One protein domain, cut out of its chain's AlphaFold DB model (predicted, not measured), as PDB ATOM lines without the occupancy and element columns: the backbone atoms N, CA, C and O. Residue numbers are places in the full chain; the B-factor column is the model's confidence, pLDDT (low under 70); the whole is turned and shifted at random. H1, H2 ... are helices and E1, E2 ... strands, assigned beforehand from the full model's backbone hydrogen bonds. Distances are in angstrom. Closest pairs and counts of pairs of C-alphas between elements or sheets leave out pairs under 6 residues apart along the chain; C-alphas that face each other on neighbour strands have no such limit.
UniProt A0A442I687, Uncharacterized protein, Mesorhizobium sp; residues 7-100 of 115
ATOM      1  N   GLU A   7     -25.477   8.116 -18.135       96.25
ATOM      2  CA  GLU A   7     -26.406   7.179 -18.771       96.25
ATOM      3  C   GLU A   7     -25.761   6.488 -19.973       96.25
ATOM      4  O   GLU A   7     -24.983   7.090 -20.709       96.25
ATOM      5  N   VAL A   8     -26.077   5.209 -20.192       95.88
ATOM      6  CA  VAL A   8     -25.518   4.442 -21.313       95.88
ATOM      7  C   VAL A   8     -26.079   4.958 -22.636       95.88
ATOM      8  O   VAL A   8     -27.287   4.931 -22.849       95.88
ATOM      9  N   ILE A   9     -25.183   5.371 -23.534       94.62
ATOM     10  CA  ILE A   9     -25.502   5.730 -24.920       94.62
ATOM     11  C   ILE A   9     -25.424   4.481 -25.802       94.62
ATOM     12  O   ILE A   9     -26.326   4.214 -26.590       94.62
ATOM     13  N   ASP A  10     -24.338   3.716 -25.665       95.00
ATOM     14  CA  ASP A  10     -24.100   2.508 -26.453       95.00
ATOM     15  C   ASP A  10     -23.250   1.493 -25.671       95.00
ATOM     16  O   ASP A  10     -22.526   1.834 -24.725       95.00
ATOM     17  N   SER A  11     -23.333   0.223 -26.064       95.00
ATOM     18  CA  SER A  11     -22.637  -0.882 -25.413       95.00
ATOM     19  C   SER A  11     -22.016  -1.840 -26.425       95.00
ATOM     20  O   SER A  11     -22.633  -2.269 -27.396       95.00
ATOM     21  N   PHE A  12     -20.782  -2.238 -26.148       93.62
ATOM     22  CA  PHE A  12     -19.973  -3.086 -27.009       93.62
ATOM     23  C   PHE A  12     -19.558  -4.349 -26.264       93.62
ATOM     24  O   PHE A  12     -19.538  -4.396 -25.032       93.62
ATOM     25  N   GLN A  13     -19.211  -5.392 -27.023       92.56
ATOM     26  CA  GLN A  13     -18.675  -6.645 -26.477       92.56
ATOM     27  C   GLN A  13     -19.559  -7.235 -25.358       92.56
ATOM     28  O   GLN A  13     -19.065  -7.647 -24.312       92.56
ATOM     29  N   ARG A  14     -20.883  -7.255 -25.574       91.00
ATOM     30  CA  ARG A  14     -21.885  -7.716 -24.588       91.00
ATOM     31  C   ARG A  14     -21.854  -6.925 -23.268       91.00
ATOM     32  O   ARG A  14     -22.051  -7.497 -22.202       91.00
ATOM     33  N   GLY A  15     -21.594  -5.621 -23.345       87.56
ATOM     34  CA  GLY A  15     -21.588  -4.714 -22.195       87.56
ATOM     35  C   GLY A  15     -20.243  -4.593 -21.479       87.56
ATOM     36  O   GLY A  15     -20.139  -3.815 -20.535       87.56
ATOM     37  N   ALA A  16     -19.200  -5.299 -21.932       92.06
ATOM     38  CA  ALA A  16     -17.864  -5.188 -21.344       92.06
ATOM     39  C   ALA A  16     -17.240  -3.794 -21.534       92.06
ATOM     40  O   ALA A  16     -16.354  -3.404 -20.771       92.06
ATOM     41  N   VAL A  17     -17.703  -3.049 -22.539       95.94
ATOM     42  CA  VAL A  17     -17.328  -1.656 -22.785       95.94
ATOM     43  C   VAL A  17     -18.591  -0.861 -23.089       95.94
ATOM     44  O   VAL A  17     -19.403  -1.283 -23.913       95.94
ATOM     45  N   ARG A  18     -18.771   0.281 -22.428       96.75
ATOM     46  CA  ARG A  18     -19.933   1.165 -22.589       96.75
ATOM     47  C   ARG A  18     -19.470   2.588 -22.849       96.75
ATOM     48  O   ARG A  18     -18.530   3.057 -22.206       96.75
ATOM     49  N   VAL A  19     -20.147   3.267 -23.767       97.06
ATOM     50  CA  VAL A  19     -20.038   4.719 -23.940       97.06
ATOM     51  C   VAL A  19     -21.226   5.338 -23.225       97.06
ATOM     52  O   VAL A  19     -22.364   4.917 -23.441       97.06
ATOM     53  N   MET A  20     -20.966   6.291 -22.335       97.06
ATOM     54  CA  MET A  20     -21.994   6.895 -21.488       97.06
ATOM     55  C   MET A  20     -21.964   8.422 -21.586       97.06
ATOM     56  O   MET A  20     -20.900   9.014 -21.768       97.06
ATOM     57  N   CYS A  21     -23.137   9.041 -21.462       96.94
ATOM     58  CA  CYS A  21     -23.344  10.484 -21.418       96.94
ATOM     59  C   CYS A  21     -23.406  10.938 -19.966       96.94
ATOM     60  O   CYS A  21     -24.228  10.423 -19.211       96.94
ATOM     61  N   VAL A  22     -22.583  11.901 -19.572       97.19
ATOM     62  CA  VAL A  22     -22.626  12.500 -18.237       97.19
ATOM     63  C   VAL A  22     -23.938  13.265 -18.060       97.19
ATOM     64  O   VAL A  22     -24.290  14.107 -18.887       97.19
ATOM     65  N   THR A  23     -24.649  13.004 -16.968       96.62
ATOM     66  CA  THR A  23     -25.940  13.637 -16.657       96.62
ATOM     67  C   THR A  23     -25.809  14.806 -15.688       96.62
ATOM     68  O   THR A  23     -26.647  15.704 -15.704       96.62
ATOM     69  N   GLU A  24     -24.747  14.836 -14.878       96.00
ATOM     70  CA  GLU A  24     -24.512  15.887 -13.884       96.00
ATOM     71  C   GLU A  24     -23.111  16.496 -14.028       96.00
ATOM     72  O   GLU A  24     -22.141  15.765 -14.229       96.00
ATOM     73  N   PRO A  25     -22.964  17.830 -13.937       95.56
ATOM     74  CA  PRO A  25     -21.656  18.467 -13.974       95.56
ATOM     75  C   PRO A  25     -20.837  18.145 -12.719       95.56
ATOM     76  O   PRO A  25     -21.371  17.936 -11.631       95.56
ATOM     77  N   GLY A  26     -19.517  18.195 -12.853       94.62
ATOM     78  CA  GLY A  26     -18.610  17.893 -11.758       94.62
ATOM     79  C   GLY A  26     -17.173  18.262 -12.089       94.62
ATOM     80  O   GLY A  26     -16.899  19.159 -12.884       94.62
ATOM     81  N   HIS A  27     -16.230  17.595 -11.439       93.31
ATOM     82  CA  HIS A  27     -14.809  17.739 -11.733       93.31
ATOM     83  C   HIS A  27     -14.123  16.394 -11.598       93.31
ATOM     84  O   HIS A  27     -14.586  15.580 -10.816       93.31
ATOM     85  N   THR A  28     -13.035  16.182 -12.335       89.12
ATOM     86  CA  THR A  28     -12.071  15.109 -12.109       89.12
ATOM     87  C   THR A  28     -10.808  15.630 -11.455       89.12
ATOM     88  O   THR A  28     -10.417  16.772 -11.675       89.12
ATOM     89  N   VAL A  29     -10.186  14.813 -10.611       88.12
ATOM     90  CA  VAL A  29      -8.921  15.152  -9.960       88.12
ATOM     91  C   VAL A  29      -7.816  14.405 -10.682       88.12
ATOM     92  O   VAL A  29      -7.778  13.175 -10.670       88.12
ATOM     93  N   VAL A  30      -6.912  15.150 -11.306       85.44
ATOM     94  CA  VAL A  30      -5.701  14.596 -11.909       85.44
ATOM     95  C   VAL A  30      -4.490  15.032 -11.103       85.44
ATOM     96  O   VAL A  30      -4.411  16.167 -10.638       85.44
ATOM     97  N   ILE A  31      -3.525  14.135 -10.936       86.38
ATOM     98  CA  ILE A  31      -2.276  14.456 -10.251       86.38
ATOM     99  C   ILE A  31      -1.310  15.017 -11.294       86.38
ATOM    100  O   ILE A  31      -0.787  14.288 -12.138       86.38
ATOM    101  N   GLY A  32      -1.121  16.331 -11.263       84.25
ATOM    102  CA  GLY A  32      -0.137  17.039 -12.068       84.25
ATOM    103  C   GLY A  32       1.232  17.094 -11.391       84.25
ATOM    104  O   GLY A  32       1.424  16.648 -10.261       84.25
ATOM    105  N   LYS A  33       2.204  17.702 -12.080       85.19
ATOM    106  CA  LYS A  33       3.562  17.905 -11.540       85.19
ATOM    107  C   LYS A  33       3.593  18.818 -10.310       85.19
ATOM    108  O   LYS A  33       4.483  18.678  -9.482       85.19
ATOM    109  N   GLU A  34       2.642  19.745 -10.215       90.06
ATOM    110  CA  GLU A  34       2.549  20.758  -9.153       90.06
ATOM    111  C   GLU A  34       1.520  20.393  -8.069       90.06
ATOM    112  O   GLU A  34       1.298  21.168  -7.142       90.06
ATOM    113  N   GLY A  35       0.901  19.212  -8.164       90.75
ATOM    114  CA  GLY A  35      -0.124  18.744  -7.236       90.75
ATOM    115  C   GLY A  35      -1.423  18.353  -7.931       90.75
ATOM    116  O   GLY A  35      -1.472  18.141  -9.144       90.75
ATOM    117  N   GLU A  36      -2.482  18.223  -7.140       92.56
ATOM    118  CA  GLU A  36      -3.810  17.879  -7.636       92.56
ATOM    119  C   GLU A  36      -4.425  19.039  -8.423       92.56
ATOM    120  O   GLU A  36      -4.564  20.157  -7.926       92.56
ATOM    121  N   VAL A  37      -4.840  18.753  -9.653       91.31
ATOM    122  CA  VAL A  37      -5.562  19.678 -10.522       91.31
ATOM    123  C   VAL A  37      -6.987  19.169 -10.676       91.31
ATOM    124  O   VAL A  37      -7.215  18.022 -11.061       91.31
ATOM    125  N   LYS A  38      -7.956  20.038 -10.386       90.81
ATOM    126  CA  LYS A  38      -9.375  19.767 -10.616       90.81
ATOM    127  C   LYS A  38      -9.749  20.210 -12.024       90.81
ATOM    128  O   LYS A  38      -9.724  21.400 -12.318       90.81
ATOM    129  N   ILE A  39     -10.104  19.258 -12.875       89.44
ATOM    130  CA  ILE A  39     -10.558  19.504 -14.244       89.44
ATOM    131  C   ILE A  39     -12.086  19.411 -14.256       89.44
ATOM    132  O   ILE A  39     -12.610  18.332 -13.983       89.44
ATOM    133  N   PRO A  40     -12.821  20.499 -14.531       93.19
ATOM    134  CA  PRO A  40     -14.276  20.460 -14.572       93.19
ATOM    135  C   PRO A  40     -14.785  19.654 -15.774       93.19
ATOM    136  O   PRO A  40     -14.140  19.612 -16.820       93.19
ATOM    137  N   TYR A  41     -15.968  19.065 -15.626       94.94
ATOM    138  CA  TYR A  41     -16.747  18.467 -16.710       94.94
ATOM    139  C   TYR A  41     -18.218  18.872 -16.580       94.94
ATOM    140  O   TYR A  41     -18.681  19.260 -15.499       94.94
ATOM    141  N   LYS A  42     -18.962  18.790 -17.678       95.75
ATOM    142  CA  LYS A  42     -20.371  19.196 -17.750       95.75
ATOM    143  C   LYS A  42     -21.276  18.033 -18.141       95.75
ATOM    144  O   LYS A  42     -20.834  17.042 -18.715       95.75
ATOM    145  N   ALA A  43     -22.568  18.191 -17.865       95.56
ATOM    146  CA  ALA A  43     -23.581  17.324 -18.448       95.56
ATOM    147  C   ALA A  43     -23.501  17.383 -19.986       95.56
ATOM    148  O   ALA A  43     -23.315  18.460 -20.563       95.56
ATOM    149  N   GLY A  44     -23.621  16.228 -20.635       94.44
ATOM    150  CA  GLY A  44     -23.404  16.060 -22.072       94.44
ATOM    151  C   GLY A  44     -21.971  15.688 -22.468       94.44
ATOM    152  O   GLY A  44     -21.758  15.313 -23.620       94.44
ATOM    153  N   ASP A  45     -20.996  15.762 -21.554       96.75
ATOM    154  CA  ASP A  45     -19.675  15.173 -21.796       96.75
ATOM    155  C   ASP A  45     -19.779  13.642 -21.816       96.75
ATOM    156  O   ASP A  45     -20.717  13.056 -21.276       96.75
ATOM    157  N   VAL A  46     -18.814  12.973 -22.443       97.06
ATOM    158  CA  VAL A  46     -18.886  11.527 -22.681       97.06
ATOM    159  C   VAL A  46     -17.744  10.777 -22.022       97.06
ATOM    160  O   VAL A  46     -16.611  11.260 -21.951       97.06
ATOM    161  N   VAL A  47     -18.044   9.579 -21.532       96.88
ATOM    162  CA  VAL A  47     -17.086   8.693 -20.864       96.88
ATOM    163  C   VAL A  47     -17.097   7.309 -21.494       96.88
ATOM    164  O   VAL A  47     -18.132   6.814 -21.945       96.88
ATOM    165  N   LEU A  48     -15.933   6.665 -21.486       96.75
ATOM    166  CA  LEU A  48     -15.774   5.257 -21.828       96.75
ATOM    167  C   LEU A  48     -15.576   4.457 -20.549       96.75
ATOM    168  O   LEU A  48     -14.652   4.738 -19.784       96.75
ATOM    169  N   VAL A  49     -16.404   3.443 -20.340       96.31
ATOM    170  CA  VAL A  49     -16.445   2.667 -19.098       96.31
ATOM    171  C   VAL A  49     -16.283   1.180 -19.397       96.31
ATOM    172  O   VAL A  49     -16.849   0.658 -20.358       96.31
ATOM    173  N   GLY A  50     -15.486   0.493 -18.578       95.19
ATOM    174  CA  GLY A  50     -15.282  -0.952 -18.665       95.19
ATOM    175  C   GLY A  50     -16.356  -1.781 -17.948       95.19
ATOM    176  O   GLY A  50     -17.332  -1.262 -17.402       95.19
ATOM    177  N   ALA A  51     -16.136  -3.095 -17.905       89.62
ATOM    178  CA  ALA A  51     -17.065  -4.073 -17.328       89.62
ATOM    179  C   ALA A  51     -17.299  -3.912 -15.813       89.62
ATOM    180  O   ALA A  51     -18.331  -4.341 -15.315       89.62
ATOM    181  N   ASN A  52     -16.367  -3.274 -15.096       89.88
ATOM    182  CA  ASN A  52     -16.409  -3.081 -13.638       89.88
ATOM    183  C   ASN A  52     -16.707  -1.624 -13.242       89.88
ATOM    184  O   ASN A  52     -16.164  -1.139 -12.255       89.88
ATOM    185  N   ASP A  53     -17.438  -0.886 -14.080       90.06
ATOM    186  CA  ASP A  53     -17.721   0.551 -13.905       90.06
ATOM    187  C   ASP A  53     -16.468   1.451 -13.799       90.06
ATOM    188  O   ASP A  53     -16.539   2.630 -13.466       90.06
ATOM    189  N   GLN A  54     -15.296   0.916 -14.147       91.31
ATOM    190  CA  GLN A  54     -14.048   1.666 -14.183       91.31
ATOM    191  C   GLN A  54     -14.003   2.569 -15.419       91.31
ATOM    192  O   GLN A  54     -14.189   2.109 -16.551       91.31
ATOM    193  N   VAL A  55     -13.710   3.850 -15.205       92.44
ATOM    194  CA  VAL A  55     -13.513   4.809 -16.293       92.44
ATOM    195  C   VAL A  55     -12.226   4.455 -17.037       92.44
ATOM    196  O   VAL A  55     -11.142   4.429 -16.457       92.44
ATOM    197  N   ILE A  56     -12.356   4.170 -18.330       92.94
ATOM    198  CA  ILE A  56     -11.239   3.931 -19.249       92.94
ATOM    199  C   ILE A  56     -10.741   5.268 -19.806       92.94
ATOM    200  O   ILE A  56      -9.533   5.490 -19.882       92.94
ATOM    201  N   CYS A  57     -11.655   6.162 -20.200       91.75
ATOM    202  CA  CYS A  57     -11.311   7.520 -20.620       91.75
ATOM    203  C   CYS A  57     -12.469   8.509 -20.399       91.75
ATOM    204  O   CYS A  57     -13.638   8.118 -20.411       91.75
ATOM    205  N   GLY A  58     -12.119   9.788 -20.234       91.38
ATOM    206  CA  GLY A  58     -13.050  10.903 -20.046       91.38
ATOM    207  C   GLY A  58     -13.259  11.331 -18.589       91.38
ATOM    208  O   GLY A  58     -12.540  10.852 -17.707       91.38
ATOM    209  N   PRO A  59     -14.214  12.245 -18.328       95.00
ATOM    210  CA  PRO A  59     -15.166  12.840 -19.284       95.00
ATOM    211  C   PRO A  59     -14.532  13.681 -20.397       95.00
ATOM    212  O   PRO A  59     -13.500  14.317 -20.190       95.00
ATOM    213  N   ILE A  60     -15.133  13.654 -21.587       95.44
ATOM    214  CA  ILE A  60     -14.669  14.375 -22.780       95.44
ATOM    215  C   ILE A  60     -15.836  15.173 -23.349       95.44
ATOM    216  O   ILE A  60     -16.851  14.597 -23.731       95.44
ATOM    217  N   GLY A  61     -15.685  16.489 -23.455       94.31
ATOM    218  CA  GLY A  61     -16.615  17.313 -24.222       94.31
ATOM    219  C   GLY A  61     -16.323  17.245 -25.721       94.31
ATOM    220  O   GLY A  61     -15.170  17.092 -26.127       94.31
ATOM    221  N   PHE A  62     -17.348  17.423 -26.558       92.56
ATOM    222  CA  PHE A  62     -17.181  17.439 -28.019       92.56
ATOM    223  C   PHE A  62     -16.147  18.469 -28.492       92.56
ATOM    224  O   PHE A  62     -15.359  18.166 -29.379       92.56
ATOM    225  N   GLU A  63     -16.097  19.644 -27.858       92.56
ATOM    226  CA  GLU A  63     -15.096  20.683 -28.133       92.56
ATOM    227  C   GLU A  63     -13.664  20.172 -27.918       92.56
ATOM    228  O   GLU A  63     -12.837  20.278 -28.817       92.56
ATOM    229  N   GLY A  64     -13.396  19.513 -26.785       92.50
ATOM    230  CA  GLY A  64     -12.084  18.919 -26.514       92.50
ATOM    231  C   GLY A  64     -11.750  17.758 -27.456       92.50
ATOM    232  O   GLY A  64     -10.590  17.561 -27.816       92.50
ATOM    233  N   GLY A  65     -12.761  17.005 -27.903       94.81
ATOM    234  CA  GLY A  65     -12.604  15.992 -28.948       94.81
ATOM    235  C   GLY A  65     -12.192  16.590 -30.298       94.81
ATOM    236  O   GLY A  65     -11.292  16.060 -30.950       94.81
ATOM    237  N   VAL A  66     -12.814  17.705 -30.694       95.81
ATOM    238  CA  VAL A  66     -12.489  18.442 -31.927       95.81
ATOM    239  C   VAL A  66     -11.094  19.057 -31.839       95.81
ATOM    240  O   VAL A  66     -10.289  18.814 -32.734       95.81
ATOM    241  N   GLU A  67     -10.760  19.751 -30.748       95.81
ATOM    242  CA  GLU A  67      -9.422  20.326 -30.537       95.81
ATOM    243  C   GLU A  67      -8.333  19.242 -30.618       95.81
ATOM    244  O   GLU A  67      -7.297  19.407 -31.267       95.81
ATOM    245  N   PHE A  68      -8.574  18.081 -30.001       96.25
ATOM    246  CA  PHE A  68      -7.642  16.959 -30.071       96.25
ATOM    247  C   PHE A  68      -7.492  16.414 -31.501       96.25
ATOM    248  O   PHE A  68      -6.370  16.144 -31.942       96.25
ATOM    249  N   ALA A  69      -8.595  16.291 -32.245       96.81
ATOM    250  CA  ALA A  69      -8.565  15.885 -33.646       96.81
ATOM    251  C   ALA A  69      -7.800  16.898 -34.521       96.81
ATOM    252  O   ALA A  69      -6.971  16.489 -35.333       96.81
ATOM    253  N   GLU A  70      -8.003  18.202 -34.325       97.75
ATOM    254  CA  GLU A  70      -7.280  19.265 -35.039       97.75
ATOM    255  C   GLU A  70      -5.769  19.200 -34.803       97.75
ATOM    256  O   GLU A  70      -4.981  19.330 -35.745       97.75
ATOM    257  N   ARG A  71      -5.345  18.929 -33.565       97.81
ATOM    258  CA  ARG A  71      -3.925  18.730 -33.242       97.81
ATOM    259  C   ARG A  71      -3.335  17.523 -33.968       97.81
ATOM    260  O   ARG A  71      -2.225  17.619 -34.490       97.81
ATOM    261  N   ILE A  72      -4.075  16.416 -34.064       97.00
ATOM    262  CA  ILE A  72      -3.655  15.245 -34.852       97.00
ATOM    263  C   ILE A  72      -3.548  15.599 -36.339       97.00
ATOM    264  O   ILE A  72      -2.533  15.289 -36.963       97.00
ATOM    265  N   LEU A  73      -4.556  16.273 -36.902       97.44
ATOM    266  CA  LEU A  73      -4.556  16.715 -38.303       97.44
ATOM    267  C   LEU A  73      -3.400  17.681 -38.607       97.44
ATOM    268  O   LEU A  73      -2.880  17.689 -39.720       97.44
ATOM    269  N   SER A  74      -2.955  18.437 -37.604       97.81
ATOM    270  CA  SER A  74      -1.800  19.343 -37.675       97.81
ATOM    271  C   SER A  74      -0.452  18.653 -37.414       97.81
ATOM    272  O   SER A  74       0.563  19.334 -37.272       97.81
ATOM    273  N   ALA A  75      -0.426  17.318 -37.335       97.12
ATOM    274  CA  ALA A  75       0.761  16.510 -37.053       97.12
ATOM    275  C   ALA A  75       1.469  16.864 -35.724       97.12
ATOM    276  O   ALA A  75       2.691  16.724 -35.602       97.12
ATOM    277  N   ASP A  76       0.718  17.301 -34.704       97.88
ATOM    278  CA  ASP A  76       1.247  17.487 -33.349       97.88
ATOM    279  C   ASP A  76       1.725  16.133 -32.796       97.88
ATOM    280  O   ASP A  76       0.941  15.212 -32.543       97.88
ATOM    281  N   SER A  77       3.037  16.018 -32.573       96.19
ATOM    282  CA  SER A  77       3.676  14.773 -32.137       96.19
ATOM    283  C   SER A  77       3.194  14.282 -30.772       96.19
ATOM    284  O   SER A  77       3.142  13.072 -30.543       96.19
ATOM    285  N   ARG A  78       2.801  15.188 -29.866       94.75
ATOM    286  CA  ARG A  78       2.250  14.822 -28.554       94.75
ATOM    287  C   ARG A  78       0.833  14.290 -28.694       94.75
ATOM    288  O   ARG A  78       0.496  13.318 -28.029       94.75
ATOM    289  N   ALA A  79       0.017  14.896 -29.557       95.00
ATOM    290  CA  ALA A  79      -1.341  14.418 -29.802       95.00
ATOM    291  C   ALA A  79      -1.339  13.030 -30.465       95.00
ATOM    292  O   ALA A  79      -2.043  12.129 -30.014       95.00
ATOM    293  N   MET A  80      -0.476  12.821 -31.466       94.94
ATOM    294  CA  MET A  80      -0.354  11.539 -32.176       94.94
ATOM    295  C   MET A  80       0.143  10.379 -31.301       94.94
ATOM    296  O   MET A  80      -0.122   9.221 -31.613       94.94
ATOM    297  N   THR A  81       0.877  10.673 -30.226       95.00
ATOM    298  CA  THR A  81       1.457   9.661 -29.323       95.00
ATOM    299  C   THR A  81       0.733   9.558 -27.982       95.00
ATOM    300  O   THR A  81       1.184   8.841 -27.087       95.00
ATOM    301  N   GLN A  82      -0.406  10.238 -27.836       93.06
ATOM    302  CA  GLN A  82      -1.196  10.210 -26.614       93.06
ATOM    303  C   GLN A  82      -1.726   8.785 -26.345       93.06
ATOM    304  O   GLN A  82      -2.502   8.272 -27.156       93.06
ATOM    305  N   PRO A  83      -1.402   8.146 -25.199       89.38
ATOM    306  CA  PRO A  83      -1.728   6.734 -24.945       89.38
ATOM    307  C   PRO A  83      -3.219   6.375 -25.015       89.38
ATOM    308  O   PRO A  83      -3.561   5.246 -25.355       89.38
ATOM    309  N   ALA A  84      -4.101   7.331 -24.701       91.25
ATOM    310  CA  ALA A  84      -5.556   7.164 -24.744       91.25
ATOM    311  C   ALA A  84      -6.219   7.831 -25.967       91.25
ATOM    312  O   ALA A  84      -7.444   7.897 -26.034       91.25
ATOM    313  N   GLY A  85      -5.441   8.357 -26.922       93.25
ATOM    314  CA  GLY A  85      -5.970   9.185 -28.013       93.25
ATOM    315  C   GLY A  85      -6.984   8.458 -28.899       93.25
ATOM    316  O   GLY A  85      -8.013   9.026 -29.259       93.25
ATOM    317  N   LEU A  86      -6.747   7.175 -29.191       94.75
ATOM    318  CA  LEU A  86      -7.681   6.355 -29.968       94.75
ATOM    319  C   LEU A  86      -8.993   6.115 -29.214       94.75
ATOM    320  O   LEU A  86     -10.063   6.203 -29.810       94.75
ATOM    321  N   GLN A  87      -8.922   5.849 -27.910       95.44
ATOM    322  CA  GLN A  87     -10.093   5.659 -27.056       95.44
ATOM    323  C   GLN A  87     -10.897   6.955 -26.952       95.44
ATOM    324  O   GLN A  87     -12.118   6.913 -27.070       95.44
ATOM    325  N   MET A  88     -10.227   8.101 -26.797       95.44
ATOM    326  CA  MET A  88     -10.875   9.414 -26.774       95.44
ATOM    327  C   MET A  88     -11.663   9.659 -28.065       95.44
ATOM    328  O   MET A  88     -12.863   9.930 -28.009       95.44
ATOM    329  N   LEU A  89     -11.023   9.487 -29.227       95.75
ATOM    330  CA  LEU A  89     -11.681   9.672 -30.523       95.75
ATOM    331  C   LEU A  89     -12.812   8.664 -30.750       95.75
ATOM    332  O   LEU A  89     -13.889   9.060 -31.182       95.75
ATOM    333  N   ALA A  90     -12.612   7.385 -30.422       95.38
ATOM    334  CA  ALA A  90     -13.658   6.368 -30.544       95.38
ATOM    335  C   ALA A  90     -14.888   6.708 -29.685       95.38
ATOM    336  O   ALA A  90     -16.015   6.594 -30.157       95.38
ATOM    337  N   THR A  91     -14.672   7.181 -28.456       96.62
ATOM    338  CA  THR A  91     -15.748   7.583 -27.535       96.62
ATOM    339  C   THR A  91     -16.550   8.748 -28.107       96.62
ATOM    340  O   THR A  91     -17.778   8.691 -28.158       96.62
ATOM    341  N   VAL A  92     -15.858   9.779 -28.602       96.31
ATOM    342  CA  VAL A  92     -16.494  10.949 -29.221       96.31
ATOM    343  C   VAL A  92     -17.250  10.559 -30.493       96.31
ATOM    344  O   VAL A  92     -18.375  11.007 -30.687       96.31
ATOM    345  N   LEU A  93     -16.680   9.695 -31.339       95.44
ATOM    346  CA  LEU A  93     -17.321   9.231 -32.573       95.44
ATOM    347  C   LEU A  93     -18.611   8.445 -32.311       95.44
ATOM    348  O   LEU A  93     -19.606   8.678 -32.994       95.44
ATOM    349  N   VAL A  94     -18.614   7.551 -31.320       95.12
ATOM    350  CA  VAL A  94     -19.823   6.810 -30.922       95.12
ATOM    351  C   VAL A  94     -20.884   7.760 -30.373       95.12
ATOM    352  O   VAL A  94     -22.054   7.648 -30.715       95.12
ATOM    353  N   ALA A  95     -20.499   8.742 -29.561       94.50
ATOM    354  CA  ALA A  95     -21.465   9.719 -29.080       94.50
ATOM    355  C   ALA A  95     -22.036  10.578 -30.220       94.50
ATOM    356  O   ALA A  95     -23.245  10.794 -30.276       94.50
ATOM    357  N   LEU A  96     -21.202  11.012 -31.173       92.25
ATOM    358  CA  LEU A  96     -21.659  11.752 -32.352       92.25
ATOM    359  C   LEU A  96     -22.641  10.933 -33.196       92.25
ATOM    360  O   LEU A  96     -23.636  11.491 -33.651       92.25
ATOM    361  N   SER A  97     -22.415   9.629 -33.379       92.12
ATOM    362  CA  SER A  97     -23.300   8.786 -34.197       92.12
ATOM    363  C   SER A  97     -24.719   8.655 -33.634       92.12
ATOM    364  O   SER A  97     -25.648   8.347 -34.381       92.12
ATOM    365  N   THR A  98     -24.913   8.931 -32.342       89.19
ATOM    366  CA  THR A  98     -26.246   8.948 -31.723       89.19
ATOM    367  C   THR A  98     -27.033  10.228 -31.956       89.19
ATOM    368  O   THR A  98     -28.234  10.261 -31.684       89.19
ATOM    369  N   LEU A  99     -26.399  11.276 -32.490       84.94
ATOM    370  CA  LEU A  99     -27.109  12.505 -32.805       84.94
ATOM    371  C   LEU A  99     -28.041  12.288 -34.011       84.94
ATOM    372  O   LEU A  99     -27.644  11.624 -34.975       84.94
ATOM    373  N   PRO A 100     -29.248  12.886 -34.016       84.19
ATOM    374  CA  PRO A 100     -30.262  12.627 -35.041       84.19
ATOM    375  C   PRO A 100     -29.775  12.803 -36.483       84.19
ATOM    376  O   PRO A 100     -30.183  12.056 -37.365       84.19
TER     377      PRO A 100
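This is residues 7 to 100 of the 115 residues of an uncharacterized protein of Mesorhizobium sp (UniProt A0A442I687). A twisted four-stranded sheet of E1, E2, E5 and E6 has one face covered by H3, while the hairpin of E3 and E4 extends past the E6 edge. H1 packs on H3, and H2 packs on H1. The printed part has 94 residues, with six named strands and three named helices, which follow each other along the chain as E1 E2 E3 E4 E5 E6 H1 H2 H3; 66 of the residues are in named elements, and the class is mixed, helices and strands. The larger sheet has order E1, E2, E5, E6, antiparallel throughout. The whole is compact, with a radius of gyration of the C-alphas of 13.7 A and spans of 36 by 31 by 23 A.

E1, residues 7 to 12, and E2, residues 17 to 22, form a hairpin, with N 9 and O 19 2.9 A apart. E2 is antiparallel to E5, residues 46 to 50, with N 18 and O 49 at 2.8 A. E5 and E6, residues 55 to 60, form a hairpin, with N 46 and O 60 at 2.9 A. The sheet is only just strongly twisted, its C-alphas up to 4.4 A off its best plane. H3, residues 85 to 97, is on it in two layers, a helix on one face of a sheet, at a height over the sheet of 8.6 A; it runs across the strands, at 68 degrees to E2 on the local plane. H1, residues 62 to 73, touches H3 through H3's residues 88 to 92 alone, with closest C-alphas Gly 65 and Val 92 at 6.4 A. They run opposite ways at a steep tilt of 52 degrees. H2, residues 77 to 80, touches H1, with closest C-alphas Ala 79 and Ile 72 at 5.6 A; H1 does so with residues 68 to 72 alone. E3, residues 26 to 32, and E4, residues 35 to 41, form a hairpin, with N 28 and O 39 at 2.7 A; both are apart from the three helices. Every O i to N i+4 pair is within hydrogen-bond range in H1 and H3; H2 is too short for one.

E1 begins at C-alpha 7, (-26.406, 7.179, -18.771), and H3, 18.4 A long, ends at C-alpha 97, (-23.300, 8.786, -34.197). E3 is 18.5 A long, E4 19.1 A and H1 16.3 A.

The C-alphas farthest apart, of Glu 34 and Pro 100, are 42.6 A apart. The printed part has no cut, and its links between named elements are tight. Mean pLDDT of the printed part is 93.6, and no printed residue is under 70.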